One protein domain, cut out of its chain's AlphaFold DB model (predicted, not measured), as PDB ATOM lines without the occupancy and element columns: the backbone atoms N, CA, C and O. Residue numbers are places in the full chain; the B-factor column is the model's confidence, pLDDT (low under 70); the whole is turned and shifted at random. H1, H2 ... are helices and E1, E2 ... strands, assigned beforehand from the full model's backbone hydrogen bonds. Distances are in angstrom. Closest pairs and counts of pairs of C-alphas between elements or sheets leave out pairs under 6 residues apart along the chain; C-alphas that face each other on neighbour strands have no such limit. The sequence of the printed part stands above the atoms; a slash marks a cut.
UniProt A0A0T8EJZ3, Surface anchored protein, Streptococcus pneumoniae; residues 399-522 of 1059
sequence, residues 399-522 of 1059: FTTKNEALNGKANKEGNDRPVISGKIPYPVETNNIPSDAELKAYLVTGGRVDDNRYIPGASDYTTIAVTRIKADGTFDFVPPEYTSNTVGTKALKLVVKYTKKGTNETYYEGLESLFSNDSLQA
ATOM      1  N   PHE A 399     238.817  74.005 136.319       98.12
ATOM      2  CA  PHE A 399     239.460  73.632 137.575       98.12
ATOM      3  C   PHE A 399     240.839  73.009 137.315       98.12
ATOM      4  O   PHE A 399     241.029  72.272 136.347       98.12
ATOM      5  N   THR A 400     241.794  73.276 138.205       96.88
ATOM      6  CA  THR A 400     243.072  72.547 138.284       96.88
ATOM      7  C   THR A 400     243.111  71.620 139.503       96.88
ATOM      8  O   THR A 400     243.746  70.567 139.449       96.88
ATOM      9  N   THR A 401     242.355  71.938 140.561       95.94
ATOM     10  CA  THR A 401     241.983  70.989 141.625       95.94
ATOM     11  C   THR A 401     241.064  69.886 141.086       95.94
ATOM     12  O   THR A 401     240.229  70.133 140.217       95.94
ATOM     13  N   LYS A 402     241.183  68.667 141.628       94.75
ATOM     14  CA  LYS A 402     240.322  67.512 141.315       94.75
ATOM     15  C   LYS A 402     239.424  67.126 142.497       94.75
ATOM     16  O   LYS A 402     239.688  67.529 143.630       94.75
ATOM     17  N   ASN A 403     238.401  66.302 142.254       90.81
ATOM     18  CA  ASN A 403     237.442  65.870 143.282       90.81
ATOM     19  C   ASN A 403     238.088  65.116 144.453       90.81
ATOM     20  O   ASN A 403     237.653  65.283 145.590       90.81
ATOM     21  N   GLU A 404     239.158  64.348 144.229       88.31
ATOM     22  CA  GLU A 404     239.816  63.579 145.295       88.31
ATOM     23  C   GLU A 404     240.397  64.495 146.383       88.31
ATOM     24  O   GLU A 404     240.426  64.133 147.558       88.31
ATOM     25  N   ALA A 405     240.790  65.719 146.012       90.00
ATOM     26  CA  ALA A 405     241.271  66.737 146.941       90.00
ATOM     27  C   ALA A 405     240.153  67.365 147.797       90.00
ATOM     28  O   ALA A 405     240.467  68.086 148.746       90.00
ATOM     29  N   LEU A 406     238.876  67.089 147.498       91.69
ATOM     30  CA  LEU A 406     237.693  67.560 148.232       91.69
ATOM     31  C   LEU A 406     236.977  66.452 149.022       91.69
ATOM     32  O   LEU A 406     235.972  66.725 149.691       91.69
ATOM     33  N   ASN A 407     237.487  65.217 148.981       89.62
ATOM     34  CA  ASN A 407     236.932  64.113 149.757       89.62
ATOM     35  C   ASN A 407     236.969  64.427 151.259       89.62
ATOM     36  O   ASN A 407     238.013  64.802 151.791       89.62
ATOM     37  N   GLY A 408     235.823  64.294 151.932       87.44
ATOM     38  CA  GLY A 408     235.672  64.587 153.359       87.44
ATOM     39  C   GLY A 408     235.672  66.075 153.741       87.44
ATOM     40  O   GLY A 408     235.673  66.385 154.932       87.44
ATOM     41  N   LYS A 409     235.690  67.011 152.778       90.44
ATOM     42  CA  LYS A 409     235.897  68.453 153.041       90.44
ATOM     43  C   LYS A 409     234.660  69.337 152.900       90.44
ATOM     44  O   LYS A 409     234.774  70.542 153.109       90.44
ATOM     45  N   ALA A 410     233.484  68.774 152.612       92.19
ATOM     46  CA  ALA A 410     232.248  69.553 152.466       92.19
ATOM     47  C   ALA A 410     231.966  70.448 153.688       92.19
ATOM     48  O   ALA A 410     231.614  71.615 153.524       92.19
ATOM     49  N   ASN A 411     232.197  69.919 154.894       90.88
ATOM     50  CA  ASN A 411     231.840  70.542 156.173       90.88
ATOM     51  C   ASN A 411     233.067  71.086 156.940       90.88
ATOM     52  O   ASN A 411     233.042  71.166 158.164       90.88
ATOM     53  N   LYS A 412     234.168  71.413 156.244       90.25
ATOM     54  CA  LYS A 412     235.337  72.077 156.848       90.25
ATOM     55  C   LYS A 412     235.147  73.596 156.892       90.25
ATOM     56  O   LYS A 412     234.592  74.174 155.959       90.25
ATOM     57  N   GLU A 413     235.646  74.220 157.957       90.62
ATOM     58  CA  GLU A 413     235.417  75.631 158.301       90.62
ATOM     59  C   GLU A 413     236.729  76.375 158.601       90.62
ATOM     60  O   GLU A 413     237.786  75.761 158.757       90.62
ATOM     61  N   GLY A 414     236.679  77.709 158.680       89.81
ATOM     62  CA  GLY A 414     237.840  78.528 159.045       89.81
ATOM     63  C   GLY A 414     239.042  78.293 158.122       89.81
ATOM     64  O   GLY A 414     238.917  78.445 156.905       89.81
ATOM     65  N   ASN A 415     240.186  77.919 158.705       89.56
ATOM     66  CA  ASN A 415     241.436  77.627 157.989       89.56
ATOM     67  C   ASN A 415     241.500  76.208 157.391       89.56
ATOM     68  O   ASN A 415     242.331  75.965 156.523       89.56
ATOM     69  N   ASP A 416     240.621  75.290 157.811       87.62
ATOM     70  CA  ASP A 416     240.571  73.906 157.313       87.62
ATOM     71  C   ASP A 416     239.858  73.784 155.948       87.62
ATOM     72  O   ASP A 416     239.809  72.698 155.356       87.62
ATOM     73  N   ARG A 417     239.260  74.878 155.452       91.62
ATOM     74  CA  ARG A 417     238.601  74.928 154.138       91.62
ATOM     75  C   ARG A 417     239.590  74.549 153.020       91.62
ATOM     76  O   ARG A 417     240.750  74.956 153.064       91.62
ATOM     77  N   PRO A 418     239.168  73.773 152.007       93.88
ATOM     78  CA  PRO A 418     240.065  73.331 150.943       93.88
ATOM     79  C   PRO A 418     240.550  74.506 150.089       93.88
ATOM     80  O   PRO A 418     239.769  75.389 149.739       93.88
ATOM     81  N   VAL A 419     241.813  74.472 149.660       95.50
ATOM     82  CA  VAL A 419     242.260  75.317 148.545       95.50
ATOM     83  C   VAL A 419     241.697  74.737 147.248       95.50
ATOM     84  O   VAL A 419     241.877  73.547 146.969       95.50
ATOM     85  N   ILE A 420     240.999  75.564 146.468       97.44
ATOM     86  CA  ILE A 420     240.464  75.184 145.155       97.44
ATOM     87  C   ILE A 420     241.097  76.080 144.099       97.44
ATOM     88  O   ILE A 420     240.914  77.290 144.112       97.44
ATOM     89  N   SER A 421     241.824  75.480 143.169       97.56
ATOM     90  CA  SER A 421     242.579  76.174 142.132       97.56
ATOM     91  C   SER A 421     241.907  76.028 140.769       97.56
ATOM     92  O   SER A 421     241.254  75.017 140.468       97.56
ATOM     93  N   GLY A 422     242.087  77.039 139.925       97.75
ATOM     94  CA  GLY A 422     241.594  77.062 138.555       97.75
ATOM     95  C   GLY A 422     242.428  77.956 137.644       97.75
ATOM     96  O   GLY A 422     243.403  78.588 138.058       97.75
ATOM     97  N   LYS A 423     242.049  77.982 136.367       97.44
ATOM     98  CA  LYS A 423     242.648  78.862 135.361       97.44
ATOM     99  C   LYS A 423     241.665  79.237 134.259       97.44
ATOM    100  O   LYS A 423     240.710  78.509 133.994       97.44
ATOM    101  N   ILE A 424     241.946  80.337 133.572       95.69
ATOM    102  CA  ILE A 424     241.412  80.630 132.234       95.69
ATOM    103  C   ILE A 424     242.364  80.089 131.141       95.69
ATOM    104  O   ILE A 424     243.530  79.816 131.430       95.69
ATOM    105  N   PRO A 425     241.901  79.878 129.892       93.62
ATOM    106  CA  PRO A 425     242.719  79.300 128.815       93.62
ATOM    107  C   PRO A 425     243.833  80.210 128.269       93.62
ATOM    108  O   PRO A 425     244.684  79.722 127.527       93.62
ATOM    109  N   TYR A 426     243.842  81.501 128.615       89.94
ATOM    110  CA  TYR A 426     244.782  82.499 128.096       89.94
ATOM    111  C   TYR A 426     245.305  83.402 129.231       89.94
ATOM    112  O   TYR A 426     244.551  83.653 130.173       89.94
ATOM    113  N   PRO A 427     246.543  83.931 129.143       87.56
ATOM    114  CA  PRO A 427     247.045  84.951 130.067       87.56
ATOM    115  C   PRO A 427     246.195  86.231 130.074       87.56
ATOM    116  O   PRO A 427     245.449  86.508 129.134       87.56
ATOM    117  N   VAL A 428     246.335  87.036 131.127       85.50
ATOM    118  CA  VAL A 428     245.595  88.290 131.308       85.50
ATOM    119  C   VAL A 428     246.435  89.472 130.829       85.50
ATOM    120  O   VAL A 428     247.426  89.837 131.460       85.50
ATOM    121  N   GLU A 429     246.007  90.129 129.750       79.00
ATOM    122  CA  GLU A 429     246.591  91.401 129.303       79.00
ATOM    123  C   GLU A 429     246.159  92.549 130.237       79.00
ATOM    124  O   GLU A 429     245.199  93.274 129.968       79.00
ATOM    125  N   THR A 430     246.872  92.710 131.356       71.75
ATOM    126  CA  THR A 430     246.559  93.681 132.424       71.75
ATOM    127  C   THR A 430     246.422  95.122 131.929       71.75
ATOM    128  O   THR A 430     245.596  95.862 132.454       71.75
ATOM    129  N   ASN A 431     247.153  95.508 130.878       68.06
ATOM    130  CA  ASN A 431     247.106  96.854 130.291       68.06
ATOM    131  C   ASN A 431     245.782  97.170 129.560       68.06
ATOM    132  O   ASN A 431     245.509  98.337 129.285       68.06
ATOM    133  N   ASN A 432     244.952  96.163 129.257       67.69
ATOM    134  CA  ASN A 432     243.621  96.365 128.670       67.69
ATOM    135  C   ASN A 432     242.516  96.481 129.735       67.69
ATOM    136  O   ASN A 432     241.390  96.863 129.414       67.69
ATOM    137  N   ILE A 433     242.812  96.148 130.996       75.00
ATOM    138  CA  ILE A 433     241.865  96.272 132.107       75.00
ATOM    139  C   ILE A 433     241.644  97.770 132.389       75.00
ATOM    140  O   ILE A 433     242.623  98.490 132.598       75.00
ATOM    141  N   PRO A 434     240.391  98.271 132.418       77.44
ATOM    142  CA  PRO A 434     240.107  99.638 132.856       77.44
ATOM    143  C   PRO A 434     240.692  99.919 134.248       77.44
ATOM    144  O   PRO A 434     240.677  99.053 135.121       77.44
ATOM    145  N   SER A 435     241.218 101.123 134.483       77.31
ATOM    146  CA  SER A 435     241.951 101.455 135.721       77.31
ATOM    147  C   SER A 435     241.094 101.380 136.997       77.31
ATOM    148  O   SER A 435     241.630 101.215 138.104       77.31
ATOM    149  N   ASP A 436     239.775 101.451 136.826       83.75
ATOM    150  CA  ASP A 436     238.692 101.301 137.796       83.75
ATOM    151  C   ASP A 436     238.011  99.913 137.757       83.75
ATOM    152  O   ASP A 436     236.951  99.731 138.360       83.75
ATOM    153  N   ALA A 437     238.629  98.907 137.125       86.44
ATOM    154  CA  ALA A 437     238.147  97.526 137.070       86.44
ATOM    155  C   ALA A 437     239.141  96.494 137.650       86.44
ATOM    156  O   ALA A 437     240.342  96.732 137.763       86.44
ATOM    157  N   GLU A 438     238.630  95.310 138.000       90.31
ATOM    158  CA  GLU A 438     239.400  94.124 138.404       90.31
ATOM    159  C   GLU A 438     238.816  92.845 137.784       90.31
ATOM    160  O   GLU A 438     237.598  92.644 137.807       90.31
ATOM    161  N   LEU A 439     239.683  91.951 137.293       92.56
ATOM    162  CA  LEU A 439     239.309  90.614 136.820       92.56
ATOM    163  C   LEU A 439     239.331  89.608 137.987       92.56
ATOM    164  O   LEU A 439     240.368  89.395 138.621       92.56
ATOM    165  N   LYS A 440     238.186  88.980 138.265       94.81
ATOM    166  CA  LYS A 440     237.988  88.079 139.412       94.81
ATOM    167  C   LYS A 440     237.401  86.736 138.999       94.81
ATOM    168  O   LYS A 440     236.561  86.670 138.100       94.81
ATOM    169  N   ALA A 441     237.807  85.688 139.708       97.31
ATOM    170  CA  ALA A 441     237.196  84.368 139.650       97.31
ATOM    171  C   ALA A 441     236.241  84.174 140.837       97.31
ATOM    172  O   ALA A 441     236.510  84.616 141.955       97.31
ATOM    173  N   TYR A 442     235.136  83.483 140.581       97.44
ATOM    174  CA  TYR A 442     234.080  83.163 141.532       97.44
ATOM    175  C   TYR A 442     233.906  81.645 141.584       97.44
ATOM    176  O   TYR A 442     233.637  81.013 140.558       97.44
ATOM    177  N   LEU A 443     234.028  81.069 142.780       97.81
ATOM    178  CA  LEU A 443     233.609  79.701 143.065       97.81
ATOM    179  C   LEU A 443     232.123  79.748 143.405       97.81
ATOM    180  O   LEU A 443     231.726  80.445 144.342       97.81
ATOM    181  N   VAL A 444     231.290  79.041 142.644       97.00
ATOM    182  CA  VAL A 444     229.829  79.189 142.720       97.00
ATOM    183  C   VAL A 444     229.111  77.846 142.762       97.00
ATOM    184  O   VAL A 444     229.640  76.833 142.312       97.00
ATOM    185  N   THR A 445     227.872  77.834 143.250       95.75
ATOM    186  CA  THR A 445     226.984  76.667 143.171       95.75
ATOM    187  C   THR A 445     225.584  77.045 142.682       95.75
ATOM    188  O   THR A 445     225.104  78.157 142.912       95.75
ATOM    189  N   GLY A 446     224.922  76.114 141.992       92.94
ATOM    190  CA  GLY A 446     223.630  76.341 141.338       92.94
ATOM    191  C   GLY A 446     223.740  77.147 140.036       92.94
ATOM    192  O   GLY A 446     224.650  76.915 139.232       92.94
ATOM    193  N   GLY A 447     222.783  78.061 139.845       93.44
ATOM    194  CA  GLY A 447     222.690  78.984 138.714       93.44
ATOM    195  C   GLY A 447     222.311  78.385 137.363       93.44
ATOM    196  O   GLY A 447     222.301  77.167 137.158       93.44
ATOM    197  N   ARG A 448     222.017  79.289 136.426       94.25
ATOM    198  CA  ARG A 448     221.678  79.018 135.021       94.25
ATOM    199  C   ARG A 448     222.523  79.889 134.089       94.25
ATOM    200  O   ARG A 448     223.242  80.777 134.540       94.25
ATOM    201  N   VAL A 449     222.468  79.595 132.795       93.50
ATOM    202  CA  VAL A 449     222.889  80.556 131.771       93.50
ATOM    203  C   VAL A 449     221.707  81.488 131.512       93.50
ATOM    204  O   VAL A 449     220.554  81.052 131.553       93.50
ATOM    205  N   ASP A 450     221.987  82.770 131.304       90.00
ATOM    206  CA  ASP A 450     220.998  83.742 130.849       90.00
ATOM    207  C   ASP A 450     221.258  84.114 129.390       90.00
ATOM    208  O   ASP A 450     222.037  85.022 129.091       90.00
ATOM    209  N   ASP A 451     220.597  83.371 128.503       86.88
ATOM    210  CA  ASP A 451     220.640  83.528 127.046       86.88
ATOM    211  C   ASP A 451     219.729  84.665 126.532       86.88
ATOM    212  O   ASP A 451     219.656  84.896 125.328       86.88
ATOM    213  N   ASN A 452     219.024  85.393 127.414       85.44
ATOM    214  CA  ASN A 452     218.197  86.545 127.012       85.44
ATOM    215  C   ASN A 452     219.020  87.830 126.806       85.44
ATOM    216  O   ASN A 452     218.500  88.820 126.288       85.44
ATOM    217  N   ARG A 453     220.286  87.835 127.240       83.88
ATOM    218  CA  ARG A 453     221.226  88.952 127.078       83.88
ATOM    219  C   ARG A 453     221.924  88.871 125.725       83.88
ATOM    220  O   ARG A 453     222.187  87.784 125.221       83.88
ATOM    221  N   TYR A 454     222.309  90.024 125.170       82.75
ATOM    222  CA  TYR A 454     223.053  90.078 123.902       82.75
ATOM    223  C   TYR A 454     224.410  89.343 123.967       82.75
ATOM    224  O   TYR A 454     224.879  88.816 122.963       82.75
ATOM    225  N   ILE A 455     225.008  89.249 125.159       85.38
ATOM    226  CA  ILE A 455     226.131  88.353 125.451       85.38
ATOM    227  C   ILE A 455     225.672  87.377 126.550       85.38
ATOM    228  O   ILE A 455     225.492  87.815 127.693       85.38
ATOM    229  N   PRO A 456     225.479  86.080 126.242       87.94
ATOM    230  CA  PRO A 456     225.130  85.073 127.237       87.94
ATOM    231  C   PRO A 456     226.215  84.898 128.303       87.94
ATOM    232  O   PRO A 456     227.411  84.882 128.015       87.94
ATOM    233  N   GLY A 457     225.785  84.708 129.547       90.31
ATOM    234  CA  GLY A 457     226.665  84.553 130.707       90.31
ATOM    235  C   GLY A 457     225.949  83.866 131.865       90.31
ATOM    236  O   GLY A 457     224.726  83.693 131.832       90.31
ATOM    237  N   ALA A 458     226.694  83.480 132.898       94.38
ATOM    238  CA  ALA A 458     226.123  82.894 134.109       94.38
ATOM    239  C   ALA A 458     225.170  83.863 134.849       94.38
ATOM    240  O   ALA A 458     225.298  85.088 134.750       94.38
ATOM    241  N   SER A 459     224.209  83.302 135.589       91.88
ATOM    242  CA  SER A 459     223.283  84.020 136.477       91.88
ATOM    243  C   SER A 459     222.714  83.111 137.583       91.88
ATOM    244  O   SER A 459     222.884  81.887 137.557       91.88
ATOM    245  N   ASP A 460     222.045  83.715 138.572       93.12
ATOM    246  CA  ASP A 460     221.241  83.064 139.627       93.12
ATOM    247  C   ASP A 460     221.941  81.961 140.454       93.12
ATOM    248  O   ASP A 460     221.308  81.037 140.970       93.12
ATOM    249  N   TYR A 461     223.266  82.042 140.592       95.00
ATOM    250  CA  TYR A 461     224.074  81.153 141.432       95.00
ATOM    251  C   TYR A 461     224.350  81.752 142.820       95.00
ATOM    252  O   TYR A 461     224.267  82.957 143.044       95.00
ATOM    253  N   THR A 462     224.750  80.897 143.763       95.38
ATOM    254  CA  THR A 462     225.286  81.303 145.073       95.38
ATOM    255  C   THR A 462     226.813  81.341 145.022       95.38
ATOM    256  O   THR A 462     227.426  80.392 144.538       95.38
ATOM    257  N   THR A 463     227.431  82.411 145.532       95.00
ATOM    258  CA  THR A 463     228.898  82.541 145.621       95.00
ATOM    259  C   THR A 463     229.433  81.896 146.902       95.00
ATOM    260  O   THR A 463     228.932  82.163 147.994       95.00
ATOM    261  N   ILE A 464     230.461  81.061 146.757       96.38
ATOM    262  CA  ILE A 464     231.118  80.299 147.829       96.38
ATOM    263  C   ILE A 464     232.471  80.926 148.202       96.38
ATOM    264  O   ILE A 464     232.787  81.011 149.389       96.38
ATOM    265  N   ALA A 465     233.238  81.389 147.208       96.50
ATOM    266  CA  ALA A 465     234.505  82.109 147.373       96.50
ATOM    267  C   ALA A 465     234.779  83.056 146.187       96.50
ATOM    268  O   ALA A 465     234.253  82.839 145.090       96.50
ATOM    269  N   VAL A 466     235.606  84.088 146.394       95.81
ATOM    270  CA  VAL A 466     235.985  85.075 145.358       95.81
ATOM    271  C   VAL A 466     237.472  85.409 145.447       95.81
ATOM    272  O   VAL A 466     237.928  85.849 146.495       95.81
ATOM    273  N   THR A 467     238.199  85.287 144.337       96.06
ATOM    274  CA  THR A 467     239.638  85.597 144.257       96.06
ATOM    275  C   THR A 467     239.972  86.441 143.020       96.06
ATOM    276  O   THR A 467     239.155  86.588 142.104       96.06
ATOM    277  N   ARG A 468     241.176  87.022 142.973       93.75
ATOM    278  CA  ARG A 468     241.700  87.759 141.808       93.75
ATOM    279  C   ARG A 468     242.436  86.810 140.861       93.75
ATOM    280  O   ARG A 468     243.151  85.920 141.307       93.75
ATOM    281  N   ILE A 469     242.304  87.032 139.553       94.19
ATOM    282  CA  ILE A 469     243.057  86.261 138.552       94.19
ATOM    283  C   ILE A 469     244.444  86.885 138.357       94.19
ATOM    284  O   ILE A 469     244.570  88.103 138.213       94.19
ATOM    285  N   LYS A 470     245.486  86.049 138.372       93.94
ATOM    286  CA  LYS A 470     246.885  86.451 138.164       93.94
ATOM    287  C   LYS A 470     247.167  86.709 136.677       93.94
ATOM    288  O   LYS A 470     246.413  86.285 135.804       93.94
ATOM    289  N   ALA A 471     248.287  87.369 136.370       90.50
ATOM    290  CA  ALA A 471     248.665  87.707 134.990       90.50
ATOM    291  C   ALA A 471     248.832  86.478 134.066       90.50
ATOM    292  O   ALA A 471     248.585  86.571 132.866       90.50
ATOM    293  N   ASP A 472     249.184  85.313 134.617       93.00
ATOM    294  CA  ASP A 472     249.287  84.037 133.892       93.00
ATOM    295  C   ASP A 472     247.928  83.355 133.615       93.00
ATOM    296  O   ASP A 472     247.879  82.326 132.943       93.00
ATOM    297  N   GLY A 473     246.824  83.918 134.117       93.31
ATOM    298  CA  GLY A 473     245.482  83.347 134.020       93.31
ATOM    299  C   GLY A 473     245.130  82.332 135.116       93.31
ATOM    300  O   GLY A 473     244.034  81.770 135.070       93.31
ATOM    301  N   THR A 474     246.003  82.086 136.101       97.44
ATOM    302  CA  THR A 474     245.733  81.180 137.236       97.44
ATOM    303  C   THR A 474     245.102  81.900 138.429       97.44
ATOM    304  O   THR A 474     245.213  83.119 138.583       97.44
ATOM    305  N   PHE A 475     244.434  81.135 139.292       97.69
ATOM    306  CA  PHE A 475     243.867  81.618 140.550       97.69
ATOM    307  C   PHE A 475     243.636  80.476 141.548       97.69
ATOM    308  O   PHE A 475     243.431  79.326 141.154       97.69
ATOM    309  N   ASP A 476     243.631  80.809 142.838       97.62
ATOM    310  CA  ASP A 476     243.524  79.865 143.950       97.62
ATOM    311  C   ASP A 476     242.563  80.433 145.000       97.62
ATOM    312  O   ASP A 476     242.876  81.452 145.602       97.62
ATOM    313  N   PHE A 477     241.420  79.785 145.235       97.31
ATOM    314  CA  PHE A 477     240.517  80.125 146.337       97.31
ATOM    315  C   PHE A 477     241.117  79.622 147.650       97.31
ATOM    316  O   PHE A 477     241.060  78.422 147.944       97.31
ATOM    317  N   VAL A 478     241.699  80.526 148.434       96.25
ATOM    318  CA  VAL A 478     242.316  80.220 149.736       96.25
ATOM    319  C   VAL A 478     241.338  80.460 150.900       96.25
ATOM    320  O   VAL A 478     240.379  81.218 150.745       96.25
ATOM    321  N   PRO A 479     241.533  79.853 152.092       94.81
ATOM    322  CA  PRO A 479     240.559  79.913 153.189       94.81
ATOM    323  C   PRO A 479     240.018  81.309 153.574       94.81
ATOM    324  O   PRO A 479     238.830  81.382 153.890       94.81
ATOM    325  N   PRO A 480     240.789  82.419 153.523       93.69
ATOM    326  CA  PRO A 480     240.262  83.769 153.778       93.69
ATOM    327  C   PRO A 480     239.252  84.299 152.744       93.69
ATOM    328  O   PRO A 480     238.505  85.224 153.049       93.69
ATOM    329  N   GLU A 481     239.216  83.743 151.532       94.19
ATOM    330  CA  GLU A 481     238.393  84.224 150.406       94.19
ATOM    331  C   GLU A 481     237.007  83.563 150.329       94.19
ATOM    332  O   GLU A 481     236.165  83.945 149.510       94.19
ATOM    333  N   TYR A 482     236.759  82.561 151.175       95.38
ATOM    334  CA  TYR A 482     235.485  81.855 151.255       95.38
ATOM    335  C   TYR A 482     234.431  82.689 151.991       95.38
ATOM    336  O   TYR A 482     234.462  82.832 153.217       95.38
ATOM    337  N   THR A 483     233.450  83.175 151.229       91.56
ATOM    338  CA  THR A 483     232.275  83.915 151.715       91.56
ATOM    339  C   THR A 483     231.260  83.020 152.427       91.56
ATOM    340  O   THR A 483     230.437  83.517 153.191       91.56
ATOM    341  N   SER A 484     231.306  81.705 152.185       88.75
ATOM    342  CA  SER A 484     230.521  80.695 152.910       88.75
ATOM    343  C   SER A 484     231.370  80.005 153.984       88.75
ATOM    344  O   SER A 484     232.556  79.748 153.771       88.75
ATOM    345  N   ASN A 485     230.773  79.683 155.141       88.06
ATOM    346  CA  ASN A 485     231.499  79.056 156.257       88.06
ATOM    347  C   ASN A 485     232.029  77.655 155.901       88.06
ATOM    348  O   ASN A 485     233.132  77.291 156.295       88.06
ATOM    349  N   THR A 486     231.265  76.917 155.095       91.75
ATOM    350  CA  THR A 486     231.596  75.603 154.531       91.75
ATOM    351  C   THR A 486     231.493  75.631 153.003       91.75
ATOM    352  O   THR A 486     230.948  76.568 152.415       91.75
ATOM    353  N   VAL A 487     232.008  74.588 152.343       91.69
ATOM    354  CA  VAL A 487     231.894  74.409 150.881       91.69
ATOM    355  C   VAL A 487     230.592  73.683 150.508       91.69
ATOM    356  O   VAL A 487     229.991  73.956 149.469       91.69
ATOM    357  N   GLY A 488     230.126  72.791 151.388       91.94
ATOM    358  CA  GLY A 488     228.936  71.970 151.202       91.94
ATOM    359  C   GLY A 488     229.109  70.852 150.168       91.94
ATOM    360  O   GLY A 488     230.140  70.711 149.517       91.94
ATOM    361  N   THR A 489     228.064  70.039 150.018       93.50
ATOM    362  CA  THR A 489     228.027  68.853 149.140       93.50
ATOM    363  C   THR A 489     227.443  69.121 147.749       93.50
ATOM    364  O   THR A 489     227.209  68.190 146.977       93.50
ATOM    365  N   LYS A 490     227.164  70.385 147.406       94.81
ATOM    366  CA  LYS A 490     226.607  70.767 146.098       94.81
ATOM    367  C   LYS A 490     227.704  70.834 145.034       94.81
ATOM    368  O   LYS A 490     228.860  71.105 145.342       94.81
ATOM    369  N   ALA A 491     227.322  70.658 143.769       96.19
ATOM    370  CA  ALA A 491     228.233  70.856 142.646       96.19
ATOM    371  C   ALA A 491     228.739  72.312 142.592       96.19
ATOM    372  O   ALA A 491     227.950  73.265 142.632       96.19
ATOM    373  N   LEU A 492     230.055  72.453 142.484       97.38
ATOM    374  CA  LEU A 492     230.812  73.693 142.384       97.38
ATOM    375  C   LEU A 492     231.170  73.957 140.921       97.38
ATOM    376  O   LEU A 492     231.591  73.049 140.205       97.38
ATOM    377  N   LYS A 493     231.053  75.209 140.488       97.88
ATOM    378  CA  LYS A 493     231.434  75.689 139.155       97.88
ATOM    379  C   LYS A 493     232.295  76.943 139.287       97.88
ATOM    380  O   LYS A 493     232.323  77.569 140.347       97.88
ATOM    381  N   LEU A 494     232.954  77.325 138.199       98.31
ATOM    382  CA  LEU A 494     233.700  78.580 138.099       98.31
ATOM    383  C   LEU A 494     232.955  79.578 137.213       98.31
ATOM    384  O   LEU A 494     232.403  79.197 136.179       98.31
ATOM    385  N   VAL A 495     232.989  80.851 137.601       97.62
ATOM    386  CA  VAL A 495     232.582  82.006 136.786       97.62
ATOM    387  C   VAL A 495     233.676  83.067 136.883       97.62
ATOM    388  O   VAL A 495     234.267  83.251 137.944       97.62
ATOM    389  N   VAL A 496     233.962  83.771 135.791       95.81
ATOM    390  CA  VAL A 496     234.932  84.875 135.746       95.81
ATOM    391  C   VAL A 496     234.199  86.169 135.407       95.81
ATOM    392  O   VAL A 496     233.305  86.155 134.562       95.81
ATOM    393  N   LYS A 497     234.564  87.288 136.044       93.56
ATOM    394  CA  LYS A 497     233.994  88.616 135.752       93.56
ATOM    395  C   LYS A 497     235.044  89.713 135.712       93.56
ATOM    396  O   LYS A 497     235.975  89.698 136.516       93.56
ATOM    397  N   TYR A 498     234.800  90.735 134.892       91.31
ATOM    398  CA  TYR A 498     235.282  92.077 135.221       91.31
ATOM    399  C   TYR A 498     234.334  92.700 136.241       91.31
ATOM    400  O   TYR A 498     233.121  92.714 136.037       91.31
ATOM    401  N   THR A 499     234.886  93.253 137.312       91.69
ATOM    402  CA  THR A 499     234.140  93.973 138.351       91.69
ATOM    403  C   THR A 499     234.661  95.385 138.527       91.69
ATOM    404  O   THR A 499     235.835  95.628 138.255       91.69
ATOM    405  N   LYS A 500     233.826  96.320 138.994       90.81
ATOM    406  CA  LYS A 500     234.318  97.649 139.399       90.81
ATOM    407  C   LYS A 500     235.237  97.487 140.611       90.81
ATOM    408  O   LYS A 500     234.903  96.756 141.549       90.81
ATOM    409  N   LYS A 501     236.385  98.156 140.597       88.00
ATOM    410  CA  LYS A 501     237.459  98.059 141.594       88.00
ATOM    411  C   LYS A 501     236.934  98.296 143.012       88.00
ATOM    412  O   LYS A 501     236.148  99.206 143.247       88.00
ATOM    413  N   GLY A 502     237.327  97.433 143.949       83.12
ATOM    414  CA  GLY A 502     236.796  97.433 145.321       83.12
ATOM    415  C   GLY A 502     235.365  96.888 145.497       83.12
ATOM    416  O   GLY A 502     234.924  96.745 146.632       83.12
ATOM    417  N   THR A 503     234.647  96.528 144.425       87.12
ATOM    418  CA  THR A 503     233.272  95.984 144.482       87.12
ATOM    419  C   THR A 503     233.193  94.549 143.945       87.12
ATOM    420  O   THR A 503     234.173  94.011 143.432       87.12
ATOM    421  N   ASN A 504     232.007  93.934 144.013       84.56
ATOM    422  CA  ASN A 504     231.662  92.722 143.255       84.56
ATOM    423  C   ASN A 504     230.597  92.988 142.166       84.56
ATOM    424  O   ASN A 504     229.997  92.047 141.648       84.56
ATOM    425  N   GLU A 505     230.347  94.254 141.812       88.12
ATOM    426  CA  GLU A 505     229.456  94.615 140.705       88.12
ATOM    427  C   GLU A 505     230.148  94.349 139.368       88.12
ATOM    428  O   GLU A 505     231.271  94.814 139.160       88.12
ATOM    429  N   THR A 506     229.481  93.650 138.442       86.88
ATOM    430  CA  THR A 506     229.990  93.447 137.077       86.88
ATOM    431  C   THR A 506     230.224  94.805 136.399       86.88
ATOM    432  O   THR A 506     229.349  95.668 136.415       86.88
ATOM    433  N   TYR A 507     231.407  95.007 135.813       86.00
ATOM    434  CA  TYR A 507     231.842  96.307 135.279       86.00
ATOM    435  C   TYR A 507     230.974  96.795 134.105       86.00
ATOM    436  O   TYR A 507     230.626  97.972 134.033       86.00
ATOM    437  N   TYR A 508     230.593  95.880 133.209       83.75
ATOM    438  CA  TYR A 508     229.678  96.126 132.093       83.75
ATOM    439  C   TYR A 508     228.898  94.842 131.769       83.75
ATOM    440  O   TYR A 508     229.376  93.737 132.042       83.75
ATOM    441  N   GLU A 509     227.701  94.959 131.194       80.75
ATOM    442  CA  GLU A 509     226.885  93.793 130.836       80.75
ATOM    443  C   GLU A 509     227.595  92.910 129.790       80.75
ATOM    444  O   GLU A 509     228.209  93.404 128.845       80.75
ATOM    445  N   GLY A 510     227.562  91.588 129.979       79.00
ATOM    446  CA  GLY A 510     228.302  90.636 129.140       79.00
ATOM    447  C   GLY A 510     229.773  90.426 129.527       79.00
ATOM    448  O   GLY A 510     230.405  89.507 129.012       79.00
ATOM    449  N   LEU A 511     230.327  91.190 130.479       89.56
ATOM    450  CA  LEU A 511     231.652  90.917 131.063       89.56
ATOM    451  C   LEU A 511     231.587  89.926 132.237       89.56
ATOM    452  O   LEU A 511     232.201  90.119 133.290       89.56
ATOM    453  N   GLU A 512     230.844  88.845 132.024       91.50
ATOM    454  CA  GLU A 512     230.679  87.703 132.919       91.50
ATOM    455  C   GLU A 512     230.702  86.425 132.077       91.50
ATOM    456  O   GLU A 512     229.994  86.329 131.077       91.50
ATOM    457  N   SER A 513     231.538  85.454 132.448       94.31
ATOM    458  CA  SER A 513     231.688  84.224 131.674       94.31
ATOM    459  C   SER A 513     230.452  83.326 131.784       94.31
ATOM    460  O   SER A 513     229.675  83.374 132.743       94.31
ATOM    461  N   LEU A 514     230.322  82.403 130.834       94.94
ATOM    462  CA  LEU A 514     229.593  81.159 131.076       94.94
ATOM    463  C   LEU A 514     230.285  80.355 132.194       94.94
ATOM    464  O   LEU A 514     231.472  80.557 132.471       94.94
ATOM    465  N   PHE A 515     229.567  79.414 132.808       97.44
ATOM    466  CA  PHE A 515     230.175  78.479 133.761       97.44
ATOM    467  C   PHE A 515     231.314  77.663 133.130       97.44
ATOM    468  O   PHE A 515     231.301  77.391 131.922       97.44
ATOM    469  N   SER A 516     232.229  77.188 133.979       97.44
ATOM    470  CA  SER A 516     233.120  76.067 133.667       97.44
ATOM    471  C   SER A 516     232.365  74.891 133.034       97.44
ATOM    472  O   SER A 516     231.215  74.615 133.378       97.44
ATOM    473  N   ASN A 517     233.022  74.194 132.101       94.19
ATOM    474  CA  ASN A 517     232.487  72.949 131.537       94.19
ATOM    475  C   ASN A 517     232.437  71.850 132.609       94.19
ATOM    476  O   ASN A 517     231.460  71.115 132.702       94.19
ATOM    477  N   ASP A 518     233.486  71.787 133.428       93.69
ATOM    478  CA  ASP A 518     233.639  70.838 134.524       93.69
ATOM    479  C   ASP A 518     233.015  71.380 135.819       93.69
ATOM    480  O   ASP A 518     232.901  72.596 136.022       93.69
ATOM    481  N   SER A 519     232.666  70.477 136.734       95.75
ATOM    482  CA  SER A 519     232.208  70.809 138.085       95.75
ATOM    483  C   SER A 519     232.862  69.914 139.129       95.75
ATOM    484  O   SER A 519     232.930  68.700 138.931       95.75
ATOM    485  N   LEU A 520     233.273  70.496 140.256       96.19
ATOM    486  CA  LEU A 520     233.758  69.738 141.410       96.19
ATOM    487  C   LEU A 520     232.635  69.476 142.421       96.19
ATOM    488  O   LEU A 520     231.628  70.183 142.437       96.19
ATOM    489  N   GLN A 521     232.805  68.491 143.296       93.62
ATOM    490  CA  GLN A 521     231.887  68.217 144.401       93.62
ATOM    491  C   GLN A 521     232.676  67.727 145.619       93.62
ATOM    492  O   GLN A 521     233.454  66.782 145.519       93.62
ATOM    493  N   ALA A 522     232.478  68.370 146.771       92.19
ATOM    494  CA  ALA A 522     233.038  67.903 148.037       92.19
ATOM    495  C   ALA A 522     232.106  66.875 148.695       92.19
ATOM    496  O   ALA A 522     230.883  66.959 148.566       92.19
TER     497      ALA A 522
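AT A GLANCE: This is residues 399 to 522 of the 1059 residues of the protein "Surface anchored protein" of Streptococcus pneumoniae (UniProt A0A0T8EJZ3). With little regular structure, this is a small sandwich with long loops round it: the twisted sheet E3-E2-E5 faces the short pair E1-E4, strands crossed, and little H1 lies far out. The 124 printed residues run H1, E1, E2, E3, E4, E5, both sheets antiparallel; the class is mostly strand, with 47 residues in named elements. It is compact, radius of gyration of the C-alphas 14.2 A, spans 40 by 30 by 25 A.

HOW THE PARTS SIT: Start at H1, residues 403 to 406, too short for any O i to N i+4 pair. E1, residues 420 to 423, is antiparallel to E4, residues 474 to 477; find N 422 and O 475, 2.9 A apart. E2, residues 437 to 450, forms a hairpin with E3, residues 457 to 468, at N 443 and O 465, 2.9 A, and is antiparallel to E5, residues 492 to 500, at N 440 and O 497, 2.9 A. The sandwich's sheets, face to face, cross strands at 78 degrees.

IN THESE COORDINATES: Find C-alpha 403 at (237.442, 65.870, 143.282), where H1 begins. E2, 22.9 A long, bends by 120 degrees at residue 446. E5, 24.4 A, ends at C-alpha 500, (234.318, 97.649, 139.399).

THE WHOLE: The printed part has no cut; links H1 to E1, E1 to E2 and E4 to E5 are long. Residues 431 to 432 have pLDDT under 70.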